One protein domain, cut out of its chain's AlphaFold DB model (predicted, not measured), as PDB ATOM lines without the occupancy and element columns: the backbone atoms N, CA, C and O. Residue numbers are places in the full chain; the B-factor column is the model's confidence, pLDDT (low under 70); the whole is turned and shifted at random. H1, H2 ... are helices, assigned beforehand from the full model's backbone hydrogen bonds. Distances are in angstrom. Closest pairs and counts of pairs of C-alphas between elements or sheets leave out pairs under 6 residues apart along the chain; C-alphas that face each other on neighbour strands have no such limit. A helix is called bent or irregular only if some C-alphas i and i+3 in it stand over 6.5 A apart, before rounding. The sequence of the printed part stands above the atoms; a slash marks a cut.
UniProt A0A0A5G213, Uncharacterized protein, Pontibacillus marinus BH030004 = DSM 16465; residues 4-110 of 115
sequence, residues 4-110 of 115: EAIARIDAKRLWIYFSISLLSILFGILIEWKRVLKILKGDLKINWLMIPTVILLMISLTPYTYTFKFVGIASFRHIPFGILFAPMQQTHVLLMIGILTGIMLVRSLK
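This is residues 4 to 110 of the 115 residues of an uncharacterized protein of Pontibacillus marinus BH030004 = DSM 16465 (UniProt A0A0A5G213). The long helix H1 runs along one side of a loose helical body, its free first residues 4 to 9 sticking out; H6 packs slantwise on its later part, and H3 packs on H6, running back beside it. Short H2 turns across one end, and at the other end H4, H5 and the long link between them make a small, loose lobe. The printed part has 107 residues, with six named helices in the order H1 to H6 and no named strand; the class is all helix. The whole is loose, with a radius of gyration of the C-alphas of 16.3 A and spans of 48 by 33 by 20 A.

H1, residues 4 to 31, is 40.8 A long and begins at C-alpha 4, (-28.151, 21.925, 25.125). H6, residues 91 to 108, is 25.3 A long and ends at C-alpha 108, (-7.496, 18.399, -12.918). H3, residues 50 to 61, is 16.3 A long. H2 is residues 33 to 40, H4 residues 64 to 70 and H5 residues 82 to 89. H5 is only just irregular: C-alphas 84 and 87 are 6.9 A apart.

H1, with residues 20 to 31 alone, touches H6, the same way at a steep tilt of 43 degrees; their closest C-alphas, Gly 28 and Ile 99, are 4.0 A apart. H6 touches H3, opposite ways at a shallow tilt of 27 degrees, closest at C-alphas Met 50 and Ser 108, 4.9 A. H4 and H5 only just touch, with 3 pairs of C-alphas within 8 A, closest at Tyr 64 and Gln 89, 7.6 A; both are apart from H1. Every O i to N i+4 pair is within hydrogen-bond range in H1, H2, H3, H4 and H6; H5 has 0 of 4, and 4 of 5 O i to N i+3 pairs.

The C-alphas farthest apart, Glu 4 and Asp 43, are 50.5 A apart. The printed part has no cut, and the link from H4 to H5 is long, 11 residues. The pLDDT is under 70 at residues 65, 68 to 70 and 72 to 83.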
ATOM      1  N   GLU A   4     -27.419  22.469  26.273       75.00
ATOM      2  CA  GLU A   4     -28.151  21.925  25.125       75.00
ATOM      3  C   GLU A   4     -28.450  22.965  24.038       75.00
ATOM      4  O   GLU A   4     -28.403  22.659  22.845       75.00
ATOM      5  N   ALA A   5     -28.731  24.213  24.423       70.38
ATOM      6  CA  ALA A   5     -28.991  25.286  23.466       70.38
ATOM      7  C   ALA A   5     -27.715  25.655  22.691       70.38
ATOM      8  O   ALA A   5     -27.772  25.905  21.488       70.38
ATOM      9  N   ILE A   6     -26.558  25.620  23.361       71.88
ATOM     10  CA  ILE A   6     -25.246  25.883  22.753       71.88
ATOM     11  C   ILE A   6     -24.904  24.789  21.733       71.88
ATOM     12  O   ILE A   6     -24.554  25.102  20.596       71.88
ATOM     13  N   ALA A   7     -25.100  23.515  22.090       74.69
ATOM     14  CA  ALA A   7     -24.832  22.388  21.195       74.69
ATOM     15  C   ALA A   7     -25.685  22.425  19.909       74.69
ATOM     16  O   ALA A   7     -25.184  22.160  18.815       74.69
ATOM     17  N   ARG A   8     -26.965  22.811  20.012       72.06
ATOM     18  CA  ARG A   8     -27.857  22.945  18.845       72.06
ATOM     19  C   ARG A   8     -27.448  24.090  17.917       72.06
ATOM     20  O   ARG A   8     -27.529  23.947  16.696       72.06
ATOM     21  N   ILE A   9     -27.016  25.221  18.476       72.25
ATOM     22  CA  ILE A   9     -26.532  26.370  17.696       72.25
ATOM     23  C   ILE A   9     -25.251  25.996  16.943       72.25
ATOM     24  O   ILE A   9     -25.131  26.315  15.757       72.25
ATOM     25  N   ASP A  10     -24.337  25.282  17.600       81.25
ATOM     26  CA  ASP A  10     -23.089  24.819  16.996       81.25
ATOM     27  C   ASP A  10     -23.367  23.843  15.834       81.25
ATOM     28  O   ASP A  10     -22.925  24.079  14.703       81.25
ATOM     29  N   ALA A  11     -24.213  22.829  16.042       83.44
ATOM     30  CA  ALA A  11     -24.594  21.886  14.986       83.44
ATOM     31  C   ALA A  11     -25.221  22.583  13.763       83.44
ATOM     32  O   ALA A  11     -24.849  22.308  12.621       83.44
ATOM     33  N   LYS A  12     -26.126  23.547  13.988       87.50
ATOM     34  CA  LYS A  12     -26.742  24.327  12.905       87.50
ATOM     35  C   LYS A  12     -25.705  25.145  12.131       87.50
ATOM     36  O   LYS A  12     -25.765  25.197  10.903       87.50
ATOM     37  N   ARG A  13     -24.745  25.773  12.820       83.81
ATOM     38  CA  ARG A  13     -23.656  26.528  12.173       83.81
ATOM     39  C   ARG A  13     -22.764  25.627  11.326       83.81
ATOM     40  O   ARG A  13     -22.414  26.015  10.214       83.81
ATOM     41  N   LEU A  14     -22.429  24.437  11.827       85.50
ATOM     42  CA  LEU A  14     -21.626  23.454  11.100       85.50
ATOM     43  C   LEU A  14     -22.336  23.007   9.815       85.50
ATOM     44  O   LEU A  14     -21.736  22.994   8.743       85.50
ATOM     45  N   TRP A  15     -23.637  22.723   9.914       88.19
ATOM     46  CA  TRP A  15     -24.455  22.327   8.771       88.19
ATOM     47  C   TRP A  15     -24.535  23.418   7.699       88.19
ATOM     48  O   TRP A  15     -24.380  23.140   6.509       88.19
ATOM     49  N   ILE A  16     -24.735  24.675   8.111       88.75
ATOM     50  CA  ILE A  16     -24.764  25.825   7.198       88.75
ATOM     51  C   ILE A  16     -23.410  25.992   6.503       88.75
ATOM     52  O   ILE A  16     -23.370  26.158   5.287       88.75
ATOM     53  N   TYR A  17     -22.304  25.908   7.247       88.19
ATOM     54  CA  TYR A  17     -20.956  25.997   6.683       88.19
ATOM     55  C   TYR A  17     -20.702  24.908   5.636       88.19
ATOM     56  O   TYR A  17     -20.239  25.206   4.533       88.19
ATOM     57  N   PHE A  18     -21.043  23.658   5.964       89.44
ATOM     58  CA  PHE A  18     -20.909  22.531   5.047       89.44
ATOM     59  C   PHE A  18     -21.749  22.740   3.785       89.44
ATOM     60  O   PHE A  18     -21.240  22.608   2.677       89.44
ATOM     61  N   SER A  19     -23.009  23.150   3.954       91.19
ATOM     62  CA  SER A  19     -23.927  23.411   2.843       91.19
ATOM     63  C   SER A  19     -23.390  24.500   1.914       91.19
ATOM     64  O   SER A  19     -23.366  24.304   0.705       91.19
ATOM     65  N   ILE A  20     -22.910  25.622   2.462       91.75
ATOM     66  CA  ILE A  20     -22.345  26.733   1.679       91.75
ATOM     67  C   ILE A  20     -21.080  26.296   0.935       91.75
ATOM     68  O   ILE A  20     -20.938  26.605  -0.246       91.75
ATOM     69  N   SER A  21     -20.181  25.575   1.608       92.06
ATOM     70  CA  SER A  21     -18.926  25.102   1.012       92.06
ATOM     71  C   SER A  21     -19.185  24.097  -0.108       92.06
ATOM     72  O   SER A  21     -18.583  24.171  -1.174       92.06
ATOM     73  N   LEU A  22     -20.131  23.181   0.096       94.50
ATOM     74  CA  LEU A  22     -20.532  22.233  -0.933       94.50
ATOM     75  C   LEU A  22     -21.165  22.950  -2.131       94.50
ATOM     76  O   LEU A  22     -20.820  22.661  -3.275       94.50
ATOM     77  N   LEU A  23     -22.059  23.915  -1.881       95.56
ATOM     78  CA  LEU A  23     -22.732  24.662  -2.943       95.56
ATOM     79  C   LEU A  23     -21.749  25.506  -3.761       95.56
ATOM     80  O   LEU A  23     -21.880  25.570  -4.980       95.56
ATOM     81  N   SER A  24     -20.749  26.120  -3.124       95.56
ATOM     82  CA  SER A  24     -19.723  26.899  -3.823       95.56
ATOM     83  C   SER A  24     -18.808  26.020  -4.675       95.56
ATOM     84  O   SER A  24     -18.497  26.397  -5.805       95.56
ATOM     85  N   ILE A  25     -18.448  24.824  -4.197       96.31
ATOM     86  CA  ILE A  25     -17.710  23.829  -4.989       96.31
ATOM     87  C   ILE A  25     -18.534  23.382  -6.199       96.31
ATOM     88  O   ILE A  25     -18.038  23.418  -7.326       96.31
ATOM     89  N   LEU A  26     -19.802  23.012  -5.994       96.31
ATOM     90  CA  LEU A  26     -20.706  22.624  -7.081       96.31
ATOM     91  C   LEU A  26     -20.890  23.755  -8.097       96.31
ATOM     92  O   LEU A  26     -20.885  23.509  -9.302       96.31
ATOM     93  N   PHE A  27     -20.990  24.999  -7.628       97.19
ATOM     94  CA  PHE A  27     -21.056  26.167  -8.497       97.19
ATOM     95  C   PHE A  27     -19.773  26.338  -9.321       97.19
ATOM     96  O   PHE A  27     -19.845  26.560 -10.526       97.19
ATOM     97  N   GLY A  28     -18.596  26.151  -8.716       96.06
ATOM     98  CA  GLY A  28     -17.315  26.138  -9.429       96.06
ATOM     99  C   GLY A  28     -17.236  25.060 -10.514       96.06
ATOM    100  O   GLY A  28     -16.776  25.327 -11.624       96.06
ATOM    101  N   ILE A  29     -17.746  23.858 -10.228       95.69
ATOM    102  CA  ILE A  29     -17.857  22.772 -11.212       95.69
ATOM    103  C   ILE A  29     -18.786  23.186 -12.364       95.69
ATOM    104  O   ILE A  29     -18.455  22.986 -13.534       95.69
ATOM    105  N   LEU A  30     -19.926  23.805 -12.042       96.62
ATOM    106  CA  LEU A  30     -20.909  24.265 -13.021       96.62
ATOM    107  C   LEU A  30     -20.362  25.375 -13.932       96.62
ATOM    108  O   LEU A  30     -20.689  25.404 -15.113       96.62
ATOM    109  N   ILE A  31     -19.489  26.257 -13.438       96.31
ATOM    110  CA  ILE A  31     -18.821  27.270 -14.276       96.31
ATOM    111  C   ILE A  31     -18.034  26.610 -15.421       96.31
ATOM    112  O   ILE A  31     -18.034  27.101 -16.550       96.31
ATOM    113  N   GLU A  32     -17.412  25.457 -15.172       93.88
ATOM    114  CA  GLU A  32     -16.680  24.681 -16.179       93.88
ATOM    115  C   GLU A  32     -17.578  23.637 -16.888       93.88
ATOM    116  O   GLU A  32     -17.091  22.610 -17.371       93.88
ATOM    117  N   TRP A  33     -18.889  23.897 -17.021       93.56
ATOM    118  CA  TRP A  33     -19.889  22.958 -17.568       93.56
ATOM    119  C   TRP A  33     -19.492  22.301 -18.898       93.56
ATOM    120  O   TRP A  33     -19.668  21.098 -19.082       93.56
ATOM    121  N   LYS A  34     -18.896  23.056 -19.832       90.50
ATOM    122  CA  LYS A  34     -18.444  22.507 -21.127       90.50
ATOM    123  C   LYS A  34     -17.412  21.389 -20.955       90.50
ATOM    124  O   LYS A  34     -17.408  20.442 -21.738       90.50
ATOM    125  N   ARG A  35     -16.530  21.499 -19.959       89.12
ATOM    126  CA  ARG A  35     -15.539  20.464 -19.634       89.12
ATOM    127  C   ARG A  35     -16.181  19.308 -18.885       89.12
ATOM    128  O   ARG A  35     -15.893  18.168 -19.222       89.12
ATOM    129  N   VAL A  36     -17.091  19.593 -17.953       91.44
ATOM    130  CA  VAL A  36     -17.877  18.559 -17.259       91.44
ATOM    131  C   VAL A  36     -18.593  17.660 -18.270       91.44
ATOM    132  O   VAL A  36     -18.490  16.442 -18.183       91.44
ATOM    133  N   LEU A  37     -19.219  18.240 -19.299       90.62
ATOM    134  CA  LEU A  37     -19.849  17.479 -20.381       90.62
ATOM    135  C   LEU A  37     -18.867  16.581 -21.152       90.62
ATOM    136  O   LEU A  37     -19.254  15.495 -21.569       90.62
ATOM    137  N   LYS A  38     -17.616  17.010 -21.365       88.38
ATOM    138  CA  LYS A  38     -16.587  16.174 -22.011       88.38
ATOM    139  C   LYS A  38     -16.158  15.013 -21.112       88.38
ATOM    140  O   LYS A  38     -16.088  13.884 -21.583       88.38
ATOM    141  N   ILE A  39     -15.964  15.280 -19.821       88.38
ATOM    142  CA  ILE A  39     -15.616  14.261 -18.823       88.38
ATOM    143  C   ILE A  39     -16.727  13.203 -18.731       88.38
ATOM    144  O   ILE A  39     -16.441  12.011 -18.762       88.38
ATOM    145  N   LEU A  40     -17.999  13.622 -18.715       87.75
ATOM    146  CA  LEU A  40     -19.155  12.713 -18.716       87.75
ATOM    147  C   LEU A  40     -19.265  11.864 -19.994       87.75
ATOM    148  O   LEU A  40     -19.847  10.785 -19.957       87.75
ATOM    149  N   LYS A  41     -18.696  12.324 -21.114       89.38
ATOM    150  CA  LYS A  41     -18.602  11.564 -22.372       89.38
ATOM    151  C   LYS A  41     -17.423  10.580 -22.409       89.38
ATOM    152  O   LYS A  41     -17.230   9.928 -23.429       89.38
ATOM    153  N   GLY A  42     -16.654  10.463 -21.324       83.81
ATOM    154  CA  GLY A  42     -15.542   9.516 -21.195       83.81
ATOM    155  C   GLY A  42     -14.154  10.098 -21.477       83.81
ATOM    156  O   GLY A  42     -13.176   9.359 -21.428       83.81
ATOM    157  N   ASP A  43     -14.035  11.406 -21.728       81.69
ATOM    158  CA  ASP A  43     -12.744  12.078 -21.940       81.69
ATOM    159  C   ASP A  43     -12.091  12.453 -20.594       81.69
ATOM    160  O   ASP A  43     -11.969  13.629 -20.240       81.69
ATOM    161  N   LEU A  44     -11.761  11.433 -19.791       84.50
ATOM    162  CA  LEU A  44     -11.218  11.583 -18.440       84.50
ATOM    163  C   LEU A  44      -9.715  11.297 -18.424       84.50
ATOM    164  O   LEU A  44      -9.271  10.194 -18.741       84.50
ATOM    165  N   LYS A  45      -8.926  12.276 -17.977       83.81
ATOM    166  CA  LYS A  45      -7.498  12.099 -17.688       83.81
ATOM    167  C   LYS A  45      -7.138  12.875 -16.435       83.81
ATOM    168  O   LYS A  45      -7.455  14.051 -16.320       83.81
ATOM    169  N   ILE A  46      -6.464  12.220 -15.500       86.75
ATOM    170  CA  ILE A  46      -6.042  12.854 -14.253       86.75
ATOM    171  C   ILE A  46      -4.694  13.537 -14.491       86.75
ATOM    172  O   ILE A  46      -3.739  12.906 -14.943       86.75
ATOM    173  N   ASN A  47      -4.621  14.827 -14.186       88.50
ATOM    174  CA  ASN A  47      -3.402  15.625 -14.222       88.50
ATOM    175  C   ASN A  47      -2.846  15.817 -12.797       88.50
ATOM    176  O   ASN A  47      -3.570  15.714 -11.808       88.50
ATOM    177  N   TRP A  48      -1.570  16.182 -12.690       88.75
ATOM    178  CA  TRP A  48      -0.887  16.554 -11.449       88.75
ATOM    179  C   TRP A  48      -1.632  17.621 -10.633       88.75
ATOM    180  O   TRP A  48      -1.546  17.638  -9.407       88.75
ATOM    181  N   LEU A  49      -2.441  18.461 -11.293       90.06
ATOM    182  CA  LEU A  49      -3.330  19.434 -10.649       90.06
ATOM    183  C   LEU A  49      -4.334  18.800  -9.662       90.06
ATOM    184  O   LEU A  49      -4.918  19.511  -8.844       90.06
ATOM    185  N   MET A  50      -4.533  17.480  -9.707       91.69
ATOM    186  CA  MET A  50      -5.400  16.751  -8.782       91.69
ATOM    187  C   MET A  50      -4.904  16.860  -7.338       91.69
ATOM    188  O   MET A  50      -5.703  17.074  -6.435       91.69
ATOM    189  N   ILE A  51      -3.588  16.804  -7.114       92.25
ATOM    190  CA  ILE A  51      -2.998  16.882  -5.769       92.25
ATOM    191  C   ILE A  51      -3.321  18.219  -5.079       92.25
ATOM    192  O   ILE A  51      -3.929  18.190  -4.006       92.25
ATOM    193  N   PRO A  52      -3.000  19.395  -5.661       92.06
ATOM    194  CA  PRO A  52      -3.355  20.666  -5.039       92.06
ATOM    195  C   PRO A  52      -4.871  20.851  -4.925       92.06
ATOM    196  O   PRO A  52      -5.324  21.446  -3.953       92.06
ATOM    197  N   THR A  53      -5.664  20.296  -5.850       93.56
ATOM    198  CA  THR A  53      -7.133  20.324  -5.750       93.56
ATOM    199  C   THR A  53      -7.637  19.558  -4.531       93.56
ATOM    200  O   THR A  53      -8.473  20.074  -3.797       93.56
ATOM    201  N   VAL A  54      -7.136  18.344  -4.283       93.69
ATOM    202  CA  VAL A  54      -7.546  17.527  -3.129       93.69
ATOM    203  C   VAL A  54      -7.193  18.228  -1.819       93.69
ATOM    204  O   VAL A  54      -8.009  18.259  -0.900       93.69
ATOM    205  N   ILE A  55      -6.018  18.859  -1.748       91.94
ATOM    206  CA  ILE A  55      -5.628  19.675  -0.592       91.94
ATOM    207  C   ILE A  55      -6.621  20.832  -0.402       91.94
ATOM    208  O   ILE A  55      -7.127  21.031   0.703       91.94
ATOM    209  N   LEU A  56      -6.961  21.551  -1.476       91.12
ATOM    210  CA  LEU A  56      -7.925  22.656  -1.435       91.12
ATOM    211  C   LEU A  56      -9.332  22.198  -1.035       91.12
ATOM    212  O   LEU A  56     -10.021  22.903  -0.304       91.12
ATOM    213  N   LEU A  57      -9.739  21.002  -1.455       92.25
ATOM    214  CA  LEU A  57     -11.017  20.397  -1.098       92.25
ATOM    215  C   LEU A  57     -11.104  20.110   0.403       92.25
ATOM    216  O   LEU A  57     -12.088  20.481   1.042       92.25
ATOM    217  N   MET A  58     -10.054  19.519   0.977       89.88
ATOM    218  CA  MET A  58      -9.972  19.269   2.420       89.88
ATOM    219  C   MET A  58     -10.020  20.582   3.208       89.88
ATOM    220  O   MET A  58     -10.753  20.699   4.189       89.88
ATOM    221  N   ILE A  59      -9.293  21.593   2.734       86.44
ATOM    222  CA  ILE A  59      -9.271  22.954   3.281       86.44
ATOM    223  C   ILE A  59     -10.664  23.604   3.195       86.44
ATOM    224  O   ILE A  59     -11.141  24.177   4.170       86.44
ATOM    225  N   SER A  60     -11.360  23.490   2.063       86.69
ATOM    226  CA  SER A  60     -12.677  24.104   1.858       86.69
ATOM    227  C   SER A  60     -13.789  23.446   2.675       86.69
ATOM    228  O   SER A  60     -14.760  24.117   3.009       86.69
ATOM    229  N   LEU A  61     -13.689  22.146   2.957       88.25
ATOM    230  CA  LEU A  61     -14.712  21.404   3.700       88.25
ATOM    231  C   LEU A  61     -14.474  21.403   5.215       88.25
ATOM    232  O   LEU A  61     -15.401  21.111   5.970       88.25
ATOM    233  N   THR A  62     -13.266  21.739   5.670       85.31
ATOM    234  CA  THR A  62     -12.912  21.726   7.094       85.31
ATOM    235  C   THR A  62     -13.295  23.049   7.768       85.31
ATOM    236  O   THR A  62     -12.696  24.083   7.475       85.31
ATOM    237  N   PRO A  63     -14.235  23.053   8.733       79.38
ATOM    238  CA  PRO A  63     -14.626  24.270   9.428       79.38
ATOM    239  C   PRO A  63     -13.543  24.707  10.426       79.38
ATOM    240  O   PRO A  63     -13.475  24.222  11.556       79.38
ATOM    241  N   TYR A  64     -12.720  25.678  10.024       73.00
ATOM    242  CA  TYR A  64     -11.565  26.167  10.791       73.00
ATOM    243  C   TYR A  64     -11.876  26.531  12.243       73.00
ATOM    244  O   TYR A  64     -11.082  26.255  13.138       73.00
ATOM    245  N   THR A  65     -13.033  27.141  12.498       67.81
ATOM    246  CA  THR A  65     -13.442  27.566  13.845       67.81
ATOM    247  C   THR A  65     -13.568  26.393  14.813       67.81
ATOM    248  O   THR A  65     -13.214  26.529  15.982       67.81
ATOM    249  N   TYR A  66     -14.015  25.232  14.332       70.06
ATOM    250  CA  TYR A  66     -14.096  24.014  15.134       70.06
ATOM    251  C   TYR A  66     -12.736  23.350  15.277       70.06
ATOM    252  O   TYR A  66     -12.399  22.916  16.374       70.06
ATOM    253  N   THR A  67     -11.929  23.333  14.217       70.75
ATOM    254  CA  THR A  67     -10.571  22.779  14.259       70.75
ATOM    255  C   THR A  67      -9.703  23.515  15.277       70.75
ATOM    256  O   THR A  67      -9.084  22.882  16.127       70.75
ATOM    257  N   PHE A  68      -9.712  24.853  15.278       69.31
ATOM    258  CA  PHE A  68      -8.956  25.636  16.260       69.31
ATOM    259  C   PHE A  68      -9.478  25.441  17.690       69.31
ATOM    260  O   PHE A  68      -8.678  25.282  18.611       69.31
ATOM    261  N   LYS A  69     -10.805  25.363  17.875       68.81
ATOM    262  CA  LYS A  69     -11.421  25.078  19.181       68.81
ATOM    263  C   LYS A  69     -11.052  23.679  19.697       68.81
ATOM    264  O   LYS A  69     -10.798  23.531  20.887       68.81
ATOM    265  N   PHE A  70     -10.986  22.676  18.819       66.38
ATOM    266  CA  PHE A  70     -10.635  21.294  19.163       66.38
ATOM    267  C   PHE A  70      -9.165  21.141  19.573       66.38
ATOM    268  O   PHE A  70      -8.861  20.417  20.514       66.38
ATOM    269  N   VAL A  71      -8.255  21.871  18.925       70.38
ATOM    270  CA  VAL A  71      -6.814  21.861  19.247       70.38
ATOM    271  C   VAL A  71      -6.495  22.733  20.484       70.38
ATOM    272  O   VAL A  71      -5.340  22.922  20.847       70.38
ATOM    273  N   GLY A  72      -7.515  23.267  21.170       64.25
ATOM    274  CA  GLY A  72      -7.342  24.095  22.368       64.25
ATOM    275  C   GLY A  72      -6.805  25.498  22.075       64.25
ATOM    276  O   GLY A  72      -6.361  26.200  22.983       64.25
ATOM    277  N   ILE A  73      -6.848  25.932  20.814       66.88
ATOM    278  CA  ILE A  73      -6.340  27.233  20.403       66.88
ATOM    279  C   ILE A  73      -7.471  28.256  20.498       66.88
ATOM    280  O   ILE A  73      -8.343  28.341  19.634       66.88
ATOM    281  N   ALA A  74      -7.445  29.051  21.571       60.09
ATOM    282  CA  ALA A  74      -8.489  30.029  21.882       60.09
ATOM    283  C   ALA A  74      -8.643  31.132  20.818       60.09
ATOM    284  O   ALA A  74      -9.719  31.709  20.668       60.09
ATOM    285  N   SER A  75      -7.577  31.448  20.076       61.47
ATOM    286  CA  SER A  75      -7.612  32.436  18.999       61.47
ATOM    287  C   SER A  75      -6.443  32.248  18.038       61.47
ATOM    288  O   SER A  75      -5.325  31.944  18.456       61.47
ATOM    289  N   PHE A  76      -6.679  32.526  16.753       63.16
ATOM    290  CA  PHE A  76      -5.651  32.566  15.710       63.16
ATOM    291  C   PHE A  76      -4.510  33.544  16.047       63.16
ATOM    292  O   PHE A  76      -3.404  33.383  15.549       63.16
ATOM    293  N   ARG A  77      -4.729  34.525  16.937       62.19
ATOM    294  CA  ARG A  77      -3.673  35.426  17.431       62.19
ATOM    295  C   ARG A  77      -2.555  34.728  18.209       62.19
ATOM    296  O   ARG A  77      -1.470  35.289  18.298       62.19
ATOM    297  N   HIS A  78      -2.804  33.545  18.768       66.06
ATOM    298  CA  HIS A  78      -1.815  32.815  19.567       66.06
ATOM    299  C   HIS A  78      -1.009  31.792  18.755       66.06
ATOM    300  O   HIS A  78      -0.108  31.162  19.300       66.06
ATOM    301  N   ILE A  79      -1.307  31.631  17.460       67.88
ATOM    302  CA  ILE A  79      -0.583  30.721  16.566       67.88
ATOM    303  C   ILE A  79       0.464  31.531  15.794       67.88
ATOM    304  O   ILE A  79       0.099  32.550  15.194       67.88
ATOM    305  N   PRO A  80       1.737  31.101  15.731       63.91
ATOM    306  CA  PRO A  80       2.680  31.675  14.776       63.91
ATOM    307  C   PRO A  80       2.106  31.531  13.357       63.91
ATOM    308  O   PRO A  80       1.663  30.454  12.974       63.91
ATOM    309  N   PHE A  81       2.056  32.629  12.593       66.94
ATOM    310  CA  PHE A  81       1.364  32.739  11.292       66.94
ATOM    311  C   PHE A  81      -0.174  32.667  11.310       66.94
ATOM    312  O   PHE A  81      -0.797  32.690  10.251       66.94
ATOM    313  N   GLY A  82      -0.826  32.677  12.473       65.56
ATOM    314  CA  GLY A  82      -2.288  32.602  12.567       65.56
ATOM    315  C   GLY A  82      -3.039  33.750  11.877       65.56
ATOM    316  O   GLY A  82      -4.188  33.588  11.470       65.56
ATOM    317  N   ILE A  83      -2.376  34.888  11.649       69.94
ATOM    318  CA  ILE A  83      -2.939  36.011  10.886       69.94
ATOM    319  C   ILE A  83      -3.186  35.672   9.407       69.94
ATOM    320  O   ILE A  83      -4.104  36.228   8.812       69.94
ATOM    321  N   LEU A  84      -2.447  34.712   8.834       71.00
ATOM    322  CA  LEU A  84      -2.686  34.218   7.470       71.00
ATOM    323  C   LEU A  84      -4.018  33.467   7.349       71.00
ATOM    324  O   LEU A  84      -4.581  33.394   6.261       71.00
ATOM    325  N   PHE A  85      -4.547  32.951   8.460       70.81
ATOM    326  CA  PHE A  85      -5.835  32.256   8.512       70.81
ATOM    327  C   PHE A  85      -7.002  33.195   8.845       70.81
ATOM    328  O   PHE A  85      -8.160  32.789   8.751       70.81
ATOM    329  N   ALA A  86      -6.737  34.462   9.188       73.56
ATOM    330  CA  ALA A  86      -7.783  35.446   9.463       73.56
ATOM    331  C   ALA A  86      -8.762  35.643   8.280       73.56
ATOM    332  O   ALA A  86      -9.971  35.684   8.523       73.56
ATOM    333  N   PRO A  87      -8.318  35.676   7.004       77.19
ATOM    334  CA  PRO A  87      -9.232  35.756   5.865       77.19
ATOM    335  C   PRO A  87     -10.172  34.548   5.755       77.19
ATOM    336  O   PRO A  87     -11.309  34.706   5.326       77.19
ATOM    337  N   MET A  88      -9.752  33.355   6.195       71.88
ATOM    338  CA  MET A  88     -10.580  32.138   6.140       71.88
ATOM    339  C   MET A  88     -11.779  32.175   7.098       71.88
ATOM    340  O   MET A  88     -12.692  31.363   6.976       71.88
ATOM    341  N   GLN A  89     -11.809  33.132   8.031       73.50
ATOM    342  CA  GLN A  89     -12.976  33.383   8.878       73.50
ATOM    343  C   GLN A  89     -14.072  34.182   8.156       73.50
ATOM    344  O   GLN A  89     -15.190  34.281   8.663       73.50
ATOM    345  N   GLN A  90     -13.780  34.745   6.978       80.31
ATOM    346  CA  GLN A  90     -14.746  35.494   6.182       80.31
ATOM    347  C   GLN A  90     -15.494  34.571   5.213       80.31
ATOM    348  O   GLN A  90     -14.895  33.877   4.391       80.31
ATOM    349  N   THR A  91     -16.827  34.636   5.239       82.06
ATOM    350  CA  THR A  91     -17.700  33.840   4.358       82.06
ATOM    351  C   THR A  91     -17.410  34.069   2.870       82.06
ATOM    352  O   THR A  91     -17.500  33.139   2.074       82.06
ATOM    353  N   HIS A  92     -17.022  35.286   2.477       86.62
ATOM    354  CA  HIS A  92     -16.690  35.604   1.084       86.62
ATOM    355  C   HIS A  92     -15.454  34.844   0.591       86.62
ATOM    356  O   HIS A  92     -15.455  34.317  -0.517       86.62
ATOM    357  N   VAL A  93     -14.427  34.727   1.436       87.38
ATOM    358  CA  VAL A  93     -13.202  33.987   1.112       87.38
ATOM    359  C   VAL A  93     -13.501  32.494   1.002       87.38
ATOM    360  O   VAL A  93     -13.042  31.850   0.062       87.38
ATOM    361  N   LEU A  94     -14.337  31.956   1.896       86.88
ATOM    362  CA  LEU A  94     -14.806  30.569   1.820       86.88
ATOM    363  C   LEU A  94     -15.504  30.269   0.486       86.88
ATOM    364  O   LEU A  94     -15.217  29.258  -0.151       86.88
ATOM    365  N   LEU A  95     -16.398  31.161   0.046       91.50
ATOM    366  CA  LEU A  95     -17.075  31.036  -1.245       91.50
ATOM    367  C   LEU A  95     -16.071  31.026  -2.402       91.50
ATOM    368  O   LEU A  95     -16.147  30.150  -3.260       91.50
ATOM    369  N   MET A  96     -15.112  31.956  -2.411       92.94
ATOM    370  CA  MET A  96     -14.089  32.028  -3.458       92.94
ATOM    371  C   MET A  96     -13.216  30.770  -3.502       92.94
ATOM    372  O   MET A  96     -12.980  30.239  -4.586       92.94
ATOM    373  N   ILE A  97     -12.777  30.267  -2.343       91.81
ATOM    374  CA  ILE A  97     -11.988  29.034  -2.244       91.81
ATOM    375  C   ILE A  97     -12.800  27.840  -2.745       91.81
ATOM    376  O   ILE A  97     -12.274  27.044  -3.519       91.81
ATOM    377  N   GLY A  98     -14.074  27.726  -2.367       93.88
ATOM    378  CA  GLY A  98     -14.932  26.640  -2.838       93.88
ATOM    379  C   GLY A  98     -15.135  26.676  -4.354       93.88
ATOM    380  O   GLY A  98     -14.930  25.665  -5.024       93.88
ATOM    381  N   ILE A  99     -15.415  27.853  -4.924       95.75
ATOM    382  CA  ILE A  99     -15.536  28.032  -6.381       95.75
ATOM    383  C   ILE A  99     -14.228  27.658  -7.085       95.75
ATOM    384  O   ILE A  99     -14.244  26.886  -8.047       95.75
ATOM    385  N   LEU A 100     -13.090  28.164  -6.599       95.44
ATOM    386  CA  LEU A 100     -11.776  27.852  -7.160       95.44
ATOM    387  C   LEU A 100     -11.483  26.350  -7.084       95.44
ATOM    388  O   LEU A 100     -11.020  25.771  -8.063       95.44
ATOM    389  N   THR A 101     -11.809  25.715  -5.959       95.81
ATOM    390  CA  THR A 101     -11.679  24.267  -5.760       95.81
ATOM    391  C   THR A 101     -12.503  23.500  -6.792       95.81
ATOM    392  O   THR A 101     -11.977  22.593  -7.431       95.81
ATOM    393  N   GLY A 102     -13.761  23.890  -7.021       95.12
ATOM    394  CA  GLY A 102     -14.618  23.275  -8.037       95.12
ATOM    395  C   GLY A 102     -14.056  23.410  -9.456       95.12
ATOM    396  O   GLY A 102     -13.998  22.431 -10.200       95.12
ATOM    397  N   ILE A 103     -13.561  24.598  -9.815       95.12
ATOM    398  CA  ILE A 103     -12.917  24.848 -11.116       95.12
ATOM    399  C   ILE A 103     -11.647  24.001 -11.265       95.12
ATOM    400  O   ILE A 103     -11.436  23.366 -12.303       95.12
ATOM    401  N   MET A 104     -10.789  23.975 -10.240       94.50
ATOM    402  CA  MET A 104      -9.551  23.194 -10.249       94.50
ATOM    403  C   MET A 104      -9.830  21.696 -10.337       94.50
ATOM    404  O   MET A 104      -9.132  21.009 -11.075       94.50
ATOM    405  N   LEU A 105     -10.895  21.210  -9.697       94.38
ATOM    406  CA  LEU A 105     -11.329  19.820  -9.789       94.38
ATOM    407  C   LEU A 105     -11.664  19.441 -11.225       94.38
ATOM    408  O   LEU A 105     -11.077  18.502 -11.759       94.38
ATOM    409  N   VAL A 106     -12.500  20.225 -11.904       93.25
ATOM    410  CA  VAL A 106     -12.821  19.966 -13.314       93.25
ATOM    411  C   VAL A 106     -11.574  20.056 -14.200       93.25
ATOM    412  O   VAL A 106     -11.391  19.245 -15.106       93.25
ATOM    413  N   ARG A 107     -10.679  21.015 -13.942       90.62
ATOM    414  CA  ARG A 107      -9.436  21.177 -14.716       90.62
ATOM    415  C   ARG A 107      -8.408  20.081 -14.460       90.62
ATOM    416  O   ARG A 107      -7.655  19.753 -15.371       90.62
ATOM    417  N   SER A 108      -8.379  19.512 -13.261       91.50
ATOM    418  CA  SER A 108      -7.496  18.399 -12.918       91.50
ATOM    419  C   SER A 108      -7.866  17.109 -13.643       91.50
ATOM    420  O   SER A 108      -7.009  16.252 -13.821       91.50
ATOM    421  N   LEU A 109      -9.111  17.006 -14.113       88.88
ATOM    422  CA  LEU A 109      -9.643  15.871 -14.867       88.88
ATOM    423  C   LEU A 109      -9.529  16.057 -16.393       88.88
ATOM    424  O   LEU A 109     -10.122  15.300 -17.162       88.88
ATOM    425  N   LYS A 110      -8.794  17.083 -16.843       71.94
ATOM    426  CA  LYS A 110      -8.658  17.431 -18.257       71.94
ATOM    427  C   LYS A 110      -7.677  16.496 -18.973       71.94
ATOM    428  O   LYS A 110      -6.513  16.377 -18.593       71.94
TER     429      LYS A 110